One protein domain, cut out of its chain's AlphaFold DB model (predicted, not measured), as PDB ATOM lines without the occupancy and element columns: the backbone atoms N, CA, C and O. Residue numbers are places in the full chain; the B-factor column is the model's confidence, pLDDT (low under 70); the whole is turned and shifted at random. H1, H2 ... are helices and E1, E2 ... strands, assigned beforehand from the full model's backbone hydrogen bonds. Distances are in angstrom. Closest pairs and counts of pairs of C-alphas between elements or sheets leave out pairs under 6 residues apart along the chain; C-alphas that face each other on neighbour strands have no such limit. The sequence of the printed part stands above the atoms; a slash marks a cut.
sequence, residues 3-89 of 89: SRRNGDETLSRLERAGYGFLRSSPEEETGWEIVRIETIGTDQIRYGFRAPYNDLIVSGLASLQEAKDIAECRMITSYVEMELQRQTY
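This is residues 3 to 89 of the 89 residues of an uncharacterized protein of Chloroflexi bacterium RBG_13_54_9 (UniProt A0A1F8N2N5). A small, strongly twisted sheet of three strands is covered on one face by two helices, H2 along the strands and H3 across them, while H1 packs on H2 away from the sheet. H1 and the turn between E1 and E2 lie toward opposite ends of the longest axis. The printed part has 87 residues with three named helices and three named strands, in the order H1 E1 E2 E3 H2 H3; the sheet's order is E1 - E2 - E3, all antiparallel. The class is mixed, helices and strands; the whole is compact, with a radius of gyration of the C-alphas of 12.9 A and spans of 42 by 28 by 25 A.

E1 is residues 33 to 38, 15.8 A long, E2 45 to 50, 15.6 A, and E3 57 to 61, 11.9 A. H2 is residues 64 to 72, 12.2 A. H3, residues 76 to 88, is 18.5 A long and ends at C-alpha 88 (-24.351, 22.364, 45.549). H1, residues 3 to 16, is 20.8 A long and begins at C-alpha 3 (10.322, 36.255, 47.124).

E1, E2 and E3 form a meander, each strand the antiparallel neighbour of the one before, in two hairpins. N 35 and O 48 are 2.9 A apart, N 49 and O 58 2.9 A, both within hydrogen-bond range. H2 and H3 on one face make two layers with the sheet. H2 has a height over the sheet of 9.0 A; its closest C-alphas to E2 are Leu 64 and Tyr 47, 6.0 A. H3 has a height of 8.3 A; its closest to E3 are Val 80 and Val 58, 6.2 A. H1 touches H2 at a steep tilt of 52 degrees, opposite ways, closest at the C-alphas of Thr 10 and Asp 69, 5.7 A. H1 and H3 are apart. Every O i to N i+4 pair is within hydrogen-bond range in H2 and H3, and 8 of 10 in H1.

The C-alphas of Arg 4 and Gly 41, the two farthest apart, are 42.4 A apart. The printed part has no cut. The link from H1 to E1, residues 17 to 32, is long. Mean pLDDT of the printed part is 85.1; residues 3 to 7, 28 to 30 and 89 are under 70.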
ATOM      1  N   SER A   3      11.510  37.124  47.209       48.41
ATOM      2  CA  SER A   3      10.322  36.255  47.124       48.41
ATOM      3  C   SER A   3       9.241  36.536  48.177       48.41
ATOM      4  O   SER A   3       8.092  36.181  47.959       48.41
ATOM      5  N   ARG A   4       9.571  37.192  49.303       50.69
ATOM      6  CA  ARG A   4       8.573  37.527  50.342       50.69
ATOM      7  C   ARG A   4       7.710  38.746  50.004       50.69
ATOM      8  O   ARG A   4       6.572  38.779  50.436       50.69
ATOM      9  N   ARG A   5       8.219  39.728  49.244       57.00
ATOM     10  CA  ARG A   5       7.426  40.918  48.866       57.00
ATOM     11  C   ARG A   5       6.345  40.598  47.840       57.00
ATOM     12  O   ARG A   5       5.262  41.152  47.934       57.00
ATOM     13  N   ASN A   6       6.644  39.707  46.894       59.78
ATOM     14  CA  ASN A   6       5.697  39.369  45.835       59.78
ATOM     15  C   ASN A   6       4.465  38.642  46.387       59.78
ATOM     16  O   ASN A   6       3.352  39.055  46.101       59.78
ATOM     17  N   GLY A   7       4.659  37.632  47.245       68.31
ATOM     18  CA  GLY A   7       3.540  36.872  47.817       68.31
ATOM     19  C   GLY A   7       2.616  37.703  48.714       68.31
ATOM     20  O   GLY A   7       1.416  37.459  48.736       68.31
ATOM     21  N   ASP A   8       3.155  38.708  49.409       76.62
ATOM     22  CA  ASP A   8       2.383  39.613  50.277       76.62
ATOM     23  C   ASP A   8       1.498  40.573  49.455       76.62
ATOM     24  O   ASP A   8       0.337  40.825  49.783       76.62
ATOM     25  N   GLU A   9       2.023  41.055  48.323       83.81
ATOM     26  CA  GLU A   9       1.269  41.891  47.390       83.81
ATOM     27  C   GLU A   9       0.195  41.081  46.650       83.81
ATOM     28  O   GLU A   9      -0.944  41.533  46.536       83.81
ATOM     29  N   THR A  10       0.530  39.868  46.199       85.75
ATOM     30  CA  THR A  10      -0.410  38.929  45.569       85.75
ATOM     31  C   THR A  10      -1.553  38.571  46.519       85.75
ATOM     32  O   THR A  10      -2.719  38.664  46.136       85.75
ATOM     33  N   LEU A  11      -1.249  38.284  47.787       84.25
ATOM     34  CA  LEU A  11      -2.265  38.026  48.804       84.25
ATOM     35  C   LEU A  11      -3.168  39.248  49.029       84.25
ATOM     36  O   LEU A  11      -4.389  39.121  49.017       84.25
ATOM     37  N   SER A  12      -2.585  40.445  49.127       87.12
ATOM     38  CA  SER A  12      -3.351  41.692  49.266       87.12
ATOM     39  C   SER A  12      -4.296  41.942  48.081       87.12
ATOM     40  O   SER A  12      -5.385  42.501  48.251       87.12
ATOM     41  N   ARG A  13      -3.900  41.555  46.856       89.94
ATOM     42  CA  ARG A  13      -4.774  41.623  45.671       89.94
ATOM     43  C   ARG A  13      -5.941  40.649  45.789       89.94
ATOM     44  O   ARG A  13      -7.078  41.055  45.548       89.94
ATOM     45  N   LEU A  14      -5.680  39.414  46.218       88.69
ATOM     46  CA  LEU A  14      -6.717  38.408  46.453       88.69
ATOM     47  C   LEU A  14      -7.710  38.840  47.530       88.69
ATOM     48  O   LEU A  14      -8.914  38.713  47.326       88.69
ATOM     49  N   GLU A  15      -7.243  39.420  48.637       89.56
ATOM     50  CA  GLU A  15      -8.116  39.944  49.691       89.56
ATOM     51  C   GLU A  15      -9.071  41.021  49.162       89.56
ATOM     52  O   GLU A  15     -10.273  40.968  49.424       89.56
ATOM     53  N   ARG A  16      -8.565  41.961  48.352       89.50
ATOM     54  CA  ARG A  16      -9.386  43.006  47.713       89.50
ATOM     55  C   ARG A  16     -10.368  42.453  46.684       89.50
ATOM     56  O   ARG A  16     -11.446  43.018  46.528       89.50
ATOM     57  N   ALA A  17     -10.000  41.371  46.004       87.19
ATOM     58  CA  ALA A  17     -10.878  40.646  45.090       87.19
ATOM     59  C   ALA A  17     -11.905  39.759  45.824       87.19
ATOM     60  O   ALA A  17     -12.763  39.150  45.194       87.19
ATOM     61  N   GLY A  18     -11.859  39.719  47.161       88.25
ATOM     62  CA  GLY A  18     -12.804  38.985  47.994       88.25
ATOM     63  C   GLY A  18     -12.369  37.564  48.330       88.25
ATOM     64  O   GLY A  18     -13.128  36.863  48.978       88.25
ATOM     65  N   TYR A  19     -11.158  37.140  47.970       89.38
ATOM     66  CA  TYR A  19     -10.622  35.799  48.238       89.38
ATOM     67  C   TYR A  19      -9.821  35.700  49.547       89.38
ATOM     68  O   TYR A  19      -9.126  34.716  49.776       89.38
ATOM     69  N   GLY A  20      -9.911  36.692  50.438       85.25
ATOM     70  CA  GLY A  20      -9.132  36.723  51.686       85.25
ATOM     71  C   GLY A  20      -9.445  35.603  52.686       85.25
ATOM     72  O   GLY A  20      -8.689  35.373  53.624       85.25
ATOM     73  N   PHE A  21     -10.554  34.887  52.495       86.75
ATOM     74  CA  PHE A  21     -10.906  33.717  53.301       86.75
ATOM     75  C   PHE A  21     -10.262  32.417  52.798       86.75
ATOM     76  O   PHE A  21     -10.325  31.410  53.510       86.75
ATOM     77  N   LEU A  22      -9.672  32.414  51.594       88.94
ATOM     78  CA  LEU A  22      -9.020  31.232  51.042       88.94
ATOM     79  C   LEU A  22      -7.801  30.853  51.879       88.94
ATOM     80  O   LEU A  22      -7.063  31.698  52.396       88.94
ATOM     81  N   ARG A  23      -7.589  29.547  52.019       87.88
ATOM     82  CA  ARG A  23      -6.442  28.991  52.733       87.88
ATOM     83  C   ARG A  23      -5.437  28.452  51.732       87.88
ATOM     84  O   ARG A  23      -5.812  27.884  50.709       87.88
ATOM     85  N   SER A  24      -4.159  28.650  52.034       83.88
ATOM     86  CA  SER A  24      -3.097  28.026  51.261       83.88
ATOM     87  C   SER A  24      -3.011  26.540  51.613       83.88
ATOM     88  O   SER A  24      -2.881  26.187  52.785       83.88
ATOM     89  N   SER A  25      -3.058  25.684  50.596       80.62
ATOM     90  CA  SER A  25      -3.003  24.223  50.723       80.62
ATOM     91  C   SER A  25      -1.900  23.664  49.819       80.62
ATOM     92  O   SER A  25      -2.183  23.009  48.818       80.62
ATOM     93  N   PRO A  26      -0.619  23.916  50.146       71.00
ATOM     94  CA  PRO A  26       0.513  23.601  49.272       71.00
ATOM     95  C   PRO A  26       0.685  22.106  48.959       71.00
ATOM     96  O   PRO A  26       1.414  21.770  48.030       71.00
ATOM     97  N   GLU A  27       0.076  21.219  49.749       70.75
ATOM     98  CA  GLU A  27       0.195  19.762  49.618       70.75
ATOM     99  C   GLU A  27      -0.718  19.178  48.522       70.75
ATOM    100  O   GLU A  27      -0.439  18.090  48.023       70.75
ATOM    101  N   GLU A  28      -1.763  19.900  48.098       65.44
ATOM    102  CA  GLU A  28      -2.819  19.385  47.203       65.44
ATOM    103  C   GLU A  28      -2.889  20.091  45.838       65.44
ATOM    104  O   GLU A  28      -3.747  19.792  45.009       65.44
ATOM    105  N   GLU A  29      -1.982  21.027  45.571       67.12
ATOM    106  CA  GLU A  29      -2.052  21.873  44.374       67.12
ATOM    107  C   GLU A  29      -1.362  21.323  43.133       67.12
ATOM    108  O   GLU A  29      -1.492  21.883  42.040       67.12
ATOM    109  N   THR A  30      -0.599  20.244  43.272       67.12
ATOM    110  CA  THR A  30       0.132  19.676  42.142       67.12
ATOM    111  C   THR A  30      -0.821  19.203  41.049       67.12
ATOM    112  O   THR A  30      -1.533  18.215  41.210       67.12
ATOM    113  N   GLY A  31      -0.765  19.888  39.904       81.75
ATOM    114  CA  GLY A  31      -1.375  19.460  38.646       81.75
ATOM    115  C   GLY A  31      -2.632  20.219  38.223       81.75
ATOM    116  O   GLY A  31      -3.160  19.915  37.161       81.75
ATOM    117  N   TRP A  32      -3.101  21.209  38.985       89.50
ATOM    118  CA  TRP A  32      -4.181  22.074  38.508       89.50
ATOM    119  C   TRP A  32      -3.710  22.987  37.375       89.50
ATOM    120  O   TRP A  32      -2.662  23.628  37.463       89.50
ATOM    121  N   GLU A  33      -4.518  23.082  36.323       91.88
ATOM    122  CA  GLU A  33      -4.232  23.923  35.163       91.88
ATOM    123  C   GLU A  33      -5.176  25.124  35.125       91.88
ATOM    124  O   GLU A  33      -6.392  24.973  35.252       91.88
ATOM    125  N   ILE A  34      -4.633  26.326  34.909       93.88
ATOM    126  CA  ILE A  34      -5.461  27.508  34.645       93.88
ATOM    127  C   ILE A  34      -6.081  27.357  33.259       93.88
ATOM    128  O   ILE A  34      -5.370  27.234  32.261       93.88
ATOM    129  N   VAL A  35      -7.406  27.442  33.189       94.31
ATOM    130  CA  VAL A  35      -8.156  27.358  31.933       94.31
ATOM    131  C   VAL A  35      -8.945  28.635  31.669       94.31
ATOM    132  O   VAL A  35      -9.462  29.279  32.584       94.31
ATOM    133  N   ARG A  36      -9.035  29.002  30.387       94.50
ATOM    134  CA  ARG A  36      -9.919  30.057  29.883       94.50
ATOM    135  C   ARG A  36     -11.217  29.413  29.413       94.50
ATOM    136  O   ARG A  36     -11.184  28.464  28.635       94.50
ATOM    137  N   ILE A  37     -12.340  29.934  29.882       91.88
ATOM    138  CA  ILE A  37     -13.668  29.369  29.670       91.88
ATOM    139  C   ILE A  37     -14.499  30.406  28.927       91.88
ATOM    140  O   ILE A  37     -14.799  31.484  29.445       91.88
ATOM    141  N   GLU A  38     -14.843  30.075  27.689       91.12
ATOM    142  CA  GLU A  38     -15.698  30.887  26.832       91.12
ATOM    143  C   GLU A  38     -17.113  30.332  26.872       91.12
ATOM    144  O   GLU A  38     -17.338  29.150  26.610       91.12
ATOM    145  N   THR A  39     -18.076  31.185  27.206       83.81
ATOM    146  CA  THR A  39     -19.482  30.781  27.232       83.81
ATOM    147  C   THR A  39     -20.122  31.113  25.891       83.81
ATOM    148  O   THR A  39     -20.282  32.283  25.547       83.81
ATOM    149  N   ILE A  40     -20.503  30.083  25.128       86.62
ATOM    150  CA  ILE A  40     -21.136  30.248  23.812       86.62
ATOM    151  C   ILE A  40     -22.400  31.105  23.951       86.62
ATOM    152  O   ILE A  40     -23.255  30.836  24.791       86.62
ATOM    153  N   GLY A  41     -22.526  32.128  23.103       83.75
ATOM    154  CA  GLY A  41     -23.676  33.037  23.112       83.75
ATOM    155  C   GLY A  41     -23.541  34.223  24.070       83.75
ATOM    156  O   GLY A  41     -24.435  35.065  24.116       83.75
ATOM    157  N   THR A  42     -22.424  34.337  24.789       79.50
ATOM    158  CA  THR A  42     -22.068  35.543  25.544       79.50
ATOM    159  C   THR A  42     -20.637  35.950  25.215       79.50
ATOM    160  O   THR A  42     -19.776  35.092  25.064       79.50
ATOM    161  N   ASP A  43     -20.347  37.248  25.185       84.81
ATOM    162  CA  ASP A  43     -18.964  37.745  25.077       84.81
ATOM    163  C   ASP A  43     -18.202  37.632  26.421       84.81
ATOM    164  O   ASP A  43     -17.174  38.269  26.644       84.81
ATOM    165  N   GLN A  44     -18.726  36.849  27.376       87.12
ATOM    166  CA  GLN A  44     -18.116  36.679  28.689       87.12
ATOM    167  C   GLN A  44     -17.007  35.630  28.640       87.12
ATOM    168  O   GLN A  44     -17.236  34.443  28.394       87.12
ATOM    169  N   ILE A  45     -15.803  36.088  28.966       90.25
ATOM    170  CA  ILE A  45     -14.638  35.247  29.210       90.25
ATOM    171  C   ILE A  45     -14.502  35.079  30.719       90.25
ATOM    172  O   ILE A  45     -14.411  36.068  31.445       90.25
ATOM    173  N   ARG A  46     -14.448  33.832  31.180       92.62
ATOM    174  CA  ARG A  46     -14.119  33.499  32.569       92.62
ATOM    175  C   ARG A  46     -12.852  32.671  32.633       92.62
ATOM    176  O   ARG A  46     -12.405  32.098  31.640       92.62
ATOM    177  N   TYR A  47     -12.284  32.614  33.823       94.88
ATOM    178  CA  TYR A  47     -11.140  31.779  34.131       94.88
ATOM    179  C   TYR A  47     -11.496  30.811  35.254       94.88
ATOM    180  O   TYR A  47     -12.496  30.972  35.966       94.88
ATOM    181  N   GLY A  48     -10.687  29.771  35.368       94.06
ATOM    182  CA  GLY A  48     -10.907  28.709  36.327       94.06
ATOM    183  C   GLY A  48      -9.738  27.747  36.386       94.06
ATOM    184  O   GLY A  48      -8.690  27.985  35.778       94.06
ATOM    185  N   PHE A  49      -9.956  26.644  37.088       93.75
ATOM    186  CA  PHE A  49      -8.978  25.581  37.246       93.75
ATOM    187  C   PHE A  49      -9.542  24.262  36.745       93.75
ATOM    188  O   PHE A  49     -10.693  23.920  37.023       93.75
ATOM    189  N   ARG A  50      -8.718  23.528  36.001       92.38
ATOM    190  CA  ARG A  50      -9.002  22.168  35.561       92.38
ATOM    191  C   ARG A  50      -8.167  21.192  36.370       92.38
ATOM    192  O   ARG A  50      -6.958  21.378  36.513       92.38
ATOM    193  N   ALA A  51      -8.826  20.168  36.887       89.44
ATOM    194  CA  ALA A  51      -8.166  19.093  37.596       89.44
ATOM    195  C   ALA A  51      -7.390  18.194  36.614       89.44
ATOM    196  O   ALA A  51      -7.899  17.888  35.531       89.44
ATOM    197  N   PRO A  52      -6.203  17.700  37.001       82.88
ATOM    198  CA  PRO A  52      -5.333  16.914  36.123       82.88
ATOM    199  C   PRO A  52      -5.885  15.530  35.753       82.88
ATOM    200  O   PRO A  52      -5.505  14.979  34.723       82.88
ATOM    201  N   TYR A  53      -6.743  14.937  36.593       81.69
ATOM    202  CA  TYR A  53      -7.067  13.503  36.507       81.69
ATOM    203  C   TYR A  53      -8.521  13.178  36.153       81.69
ATOM    204  O   TYR A  53      -8.826  12.023  35.867       81.69
ATOM    205  N   ASN A  54      -9.436  14.146  36.218       79.44
ATOM    206  CA  ASN A  54     -10.874  13.862  36.173       79.44
ATOM    207  C   ASN A  54     -11.713  14.928  35.455       79.44
ATOM    208  O   ASN A  54     -12.912  15.004  35.699       79.44
ATOM    209  N   ASP A  55     -11.101  15.737  34.580       81.62
ATOM    210  CA  ASP A  55     -11.782  16.745  33.744       81.62
ATOM    211  C   ASP A  55     -12.677  17.739  34.507       81.62
ATOM    212  O   ASP A  55     -13.451  18.486  33.907       81.62
ATOM    213  N   LEU A  56     -12.550  17.793  35.834       88.38
ATOM    214  CA  LEU A  56     -13.291  18.721  36.666       88.38
ATOM    215  C   LEU A  56     -12.804  20.133  36.353       88.38
ATOM    216  O   LEU A  56     -11.646  20.461  36.603       88.38
ATOM    217  N   ILE A  57     -13.700  20.960  35.820       90.06
ATOM    218  CA  ILE A  57     -13.444  22.371  35.556       90.06
ATOM    219  C   ILE A  57     -14.258  23.192  36.544       90.06
ATOM    220  O   ILE A  57     -15.487  23.159  36.534       90.06
ATOM    221  N   VAL A  58     -13.560  23.969  37.366       90.81
ATOM    222  CA  VAL A  58     -14.175  24.943  38.263       90.81
ATOM    223  C   VAL A  58     -13.938  26.333  37.700       90.81
ATOM    224  O   VAL A  58     -12.811  26.825  37.679       90.81
ATOM    225  N   SER A  59     -15.012  26.941  37.205       87.69
ATOM    226  CA  SER A  59     -15.039  28.314  36.695       87.69
ATOM    227  C   SER A  59     -15.495  29.289  37.774       87.69
ATOM    228  O   SER A  59     -16.192  28.879  38.692       87.69
ATOM    229  N   GLY A  60     -15.240  30.580  37.580       86.44
ATOM    230  CA  GLY A  60     -15.849  31.623  38.414       86.44
ATOM    231  C   GLY A  60     -15.010  32.890  38.509       86.44
ATOM    232  O   GLY A  60     -15.517  33.930  38.920       86.44
ATOM    233  N   LEU A  61     -13.753  32.824  38.075       93.06
ATOM    234  CA  LEU A  61     -12.835  33.953  38.094       93.06
ATOM    235  C   LEU A  61     -13.112  34.890  36.919       93.06
ATOM    236  O   LEU A  61     -13.295  34.449  35.778       93.06
ATOM    237  N   ALA A  62     -13.113  36.191  37.196       89.50
ATOM    238  CA  ALA A  62     -13.386  37.219  36.200       89.50
ATOM    239  C   ALA A  62     -12.156  37.518  35.329       89.50
ATOM    240  O   ALA A  62     -12.290  38.038  34.221       89.50
ATOM    241  N   SER A  63     -10.952  37.189  35.805       92.75
ATOM    242  CA  SER A  63      -9.708  37.527  35.117       92.75
ATOM    243  C   SER A  63      -8.619  36.456  35.233       92.75
ATOM    244  O   SER A  63      -8.548  35.689  36.192       92.75
ATOM    245  N   LEU A  64      -7.705  36.457  34.256       93.94
ATOM    246  CA  LEU A  64      -6.503  35.620  34.286       93.94
ATOM    247  C   LEU A  64      -5.604  35.965  35.481       93.94
ATOM    248  O   LEU A  64      -4.909  35.093  35.995       93.94
ATOM    249  N   GLN A  65      -5.588  37.236  35.896       93.69
ATOM    250  CA  GLN A  65      -4.752  37.681  37.007       93.69
ATOM    251  C   GLN A  65      -5.211  37.058  38.324       93.69
ATOM    252  O   GLN A  65      -4.367  36.568  39.060       93.69
ATOM    253  N   GLU A  66      -6.519  36.984  38.581       93.44
ATOM    254  CA  GLU A  66      -7.043  36.295  39.767       93.44
ATOM    255  C   GLU A  66      -6.648  34.815  39.778       93.44
ATOM    256  O   GLU A  66      -6.195  34.310  40.800       93.44
ATOM    257  N   ALA A  67      -6.737  34.129  38.633       93.50
ATOM    258  CA  ALA A  67      -6.342  32.723  38.535       93.50
ATOM    259  C   ALA A  67      -4.850  32.519  38.836       93.50
ATOM    260  O   ALA A  67      -4.471  31.585  39.540       93.50
ATOM    261  N   LYS A  68      -4.001  33.419  38.329       92.88
ATOM    262  CA  LYS A  68      -2.561  33.409  38.603       92.88
ATOM    263  C   LYS A  68      -2.251  33.729  40.057       92.88
ATOM    264  O   LYS A  68      -1.405  33.063  40.636       92.88
ATOM    265  N   ASP A  69      -2.928  34.717  40.632       92.25
ATOM    266  CA  ASP A  69      -2.722  35.124  42.017       92.25
ATOM    267  C   ASP A  69      -3.111  33.976  42.969       92.25
ATOM    268  O   ASP A  69      -2.333  33.635  43.858       92.25
ATOM    269  N   ILE A  70      -4.246  33.303  42.735       91.62
ATOM    270  CA  ILE A  70      -4.675  32.119  43.507       91.62
ATOM    271  C   ILE A  70      -3.648  30.985  43.393       91.62
ATOM    272  O   ILE A  70      -3.283  30.390  44.408       91.62
ATOM    273  N   ALA A  71      -3.150  30.707  42.184       90.06
ATOM    274  CA  ALA A  71      -2.131  29.681  41.959       90.06
ATOM    275  C   ALA A  71      -0.781  30.028  42.616       90.06
ATOM    276  O   ALA A  71      -0.126  29.167  43.196       90.06
ATOM    277  N   GLU A  72      -0.357  31.292  42.562       88.62
ATOM    278  CA  GLU A  72       0.894  31.753  43.175       88.62
ATOM    279  C   GLU A  72       0.818  31.728  44.711       88.62
ATOM    280  O   GLU A  72       1.784  31.344  45.377       88.62
ATOM    281  N   CYS A  73      -0.342  32.079  45.276       87.75
ATOM    282  CA  CYS A  73      -0.614  32.038  46.717       87.75
ATOM    283  C   CYS A  73      -0.908  30.642  47.260       87.75
ATOM    284  O   CYS A  73      -1.083  30.478  48.471       87.75
ATOM    285  N   ARG A  74      -0.913  29.641  46.388       89.06
ATOM    286  CA  ARG A  74      -1.138  28.253  46.734       89.06
ATOM    287  C   ARG A  74      -2.542  27.912  47.245       89.06
ATOM    288  O   ARG A  74      -2.699  27.165  48.210       89.06
ATOM    289  N   MET A  75      -3.565  28.526  46.654       91.69
ATOM    290  CA  MET A  75      -4.947  28.509  47.146       91.69
ATOM    291  C   MET A  75      -5.937  27.786  46.221       91.69
ATOM    292  O   MET A  75      -7.146  27.896  46.435       91.69
ATOM    293  N   ILE A  76      -5.471  27.052  45.202       91.38
ATOM    294  CA  ILE A  76      -6.361  26.469  44.181       91.38
ATOM    295  C   ILE A  76      -7.377  25.505  44.800       91.38
ATOM    296  O   ILE A  76      -8.571  25.637  44.539       91.38
ATOM    297  N   THR A  77      -6.937  24.583  45.661       89.50
ATOM    298  CA  THR A  77      -7.828  23.604  46.307       89.50
ATOM    299  C   THR A  77      -8.906  24.290  47.143       89.50
ATOM    300  O   THR A  77     -10.086  24.007  46.965       89.50
ATOM    301  N   SER A  78      -8.530  25.275  47.966       90.44
ATOM    302  CA  SER A  78      -9.482  26.029  48.794       90.44
ATOM    303  C   SER A  78     -10.500  26.804  47.948       90.44
ATOM    304  O   SER A  78     -11.679  26.870  48.302       90.44
ATOM    305  N   TYR A  79     -10.070  27.368  46.812       91.50
ATOM    306  CA  TYR A  79     -10.972  28.011  45.855       91.50
ATOM    307  C   TYR A  79     -11.949  27.004  45.232       91.50
ATOM    308  O   TYR A  79     -13.155  27.255  45.188       91.50
ATOM    309  N   VAL A  80     -11.433  25.857  44.787       90.38
ATOM    310  CA  VAL A  80     -12.213  24.774  44.181       90.38
ATOM    311  C   VAL A  80     -13.276  24.253  45.143       90.38
ATOM    312  O   VAL A  80     -14.441  24.170  44.765       90.38
ATOM    313  N   GLU A  81     -12.910  23.951  46.388       89.69
ATOM    314  CA  GLU A  81     -13.848  23.474  47.407       89.69
ATOM    315  C   GLU A  81     -14.984  24.472  47.650       89.69
ATOM    316  O   GLU A  81     -16.152  24.081  47.701       89.69
ATOM    317  N   MET A  82     -14.663  25.763  47.748       90.94
ATOM    318  CA  MET A  82     -15.667  26.808  47.940       90.94
ATOM    319  C   MET A  82     -16.632  26.905  46.747       90.94
ATOM    320  O   MET A  82     -17.845  26.983  46.944       90.94
ATOM    321  N   GLU A  83     -16.133  26.907  45.509       90.75
ATOM    322  CA  GLU A  83     -17.006  26.974  44.329       90.75
ATOM    323  C   GLU A  83     -17.856  25.703  44.172       90.75
ATOM    324  O   GLU A  83     -19.034  25.801  43.830       90.75
ATOM    325  N   LEU A  84     -17.320  24.521  44.495       88.50
ATOM    326  CA  LEU A  84     -18.102  23.278  44.526       88.50
ATOM    327  C   LEU A  84     -19.234  23.351  45.561       88.50
ATOM    328  O   LEU A  84     -20.365  22.953  45.271       88.50
ATOM    329  N   GLN A  85     -18.969  23.911  46.746       88.56
ATOM    330  CA  GLN A  85     -20.005  24.157  47.752       88.56
ATOM    331  C   GLN A  85     -21.073  25.131  47.242       88.56
ATOM    332  O   GLN A  85     -22.260  24.871  47.422       88.56
ATOM    333  N   ARG A  86     -20.682  26.213  46.557       85.62
ATOM    334  CA  ARG A  86     -21.620  27.189  45.970       85.62
ATOM    335  C   ARG A  86     -22.524  26.601  44.890       85.62
ATOM    336  O   ARG A  86     -23.638  27.073  44.741       85.62
ATOM    337  N   GLN A  87     -22.053  25.609  44.138       78.62
ATOM    338  CA  GLN A  87     -22.852  24.942  43.102       78.62
ATOM    339  C   GLN A  87     -23.786  23.859  43.658       78.62
ATOM    340  O   GLN A  87     -24.684  23.405  42.952       78.62
ATOM    341  N   THR A  88     -23.561  23.422  44.899       74.88
ATOM    342  CA  THR A  88     -24.351  22.364  45.549       74.88
ATOM    343  C   THR A  88     -25.545  22.921  46.345       74.88
ATOM    344  O   THR A  88     -26.447  22.161  46.692       74.88
ATOM    345  N   TYR A  89     -25.563  24.230  46.622       56.28
ATOM    346  CA  TYR A  89     -26.616  24.948  47.357       56.28
ATOM    347  C   TYR A  89     -27.510  25.774  46.429       56.28
ATOM    348  O   TYR A  89     -28.717  25.876  46.745       56.28
TER     349      TYR A  89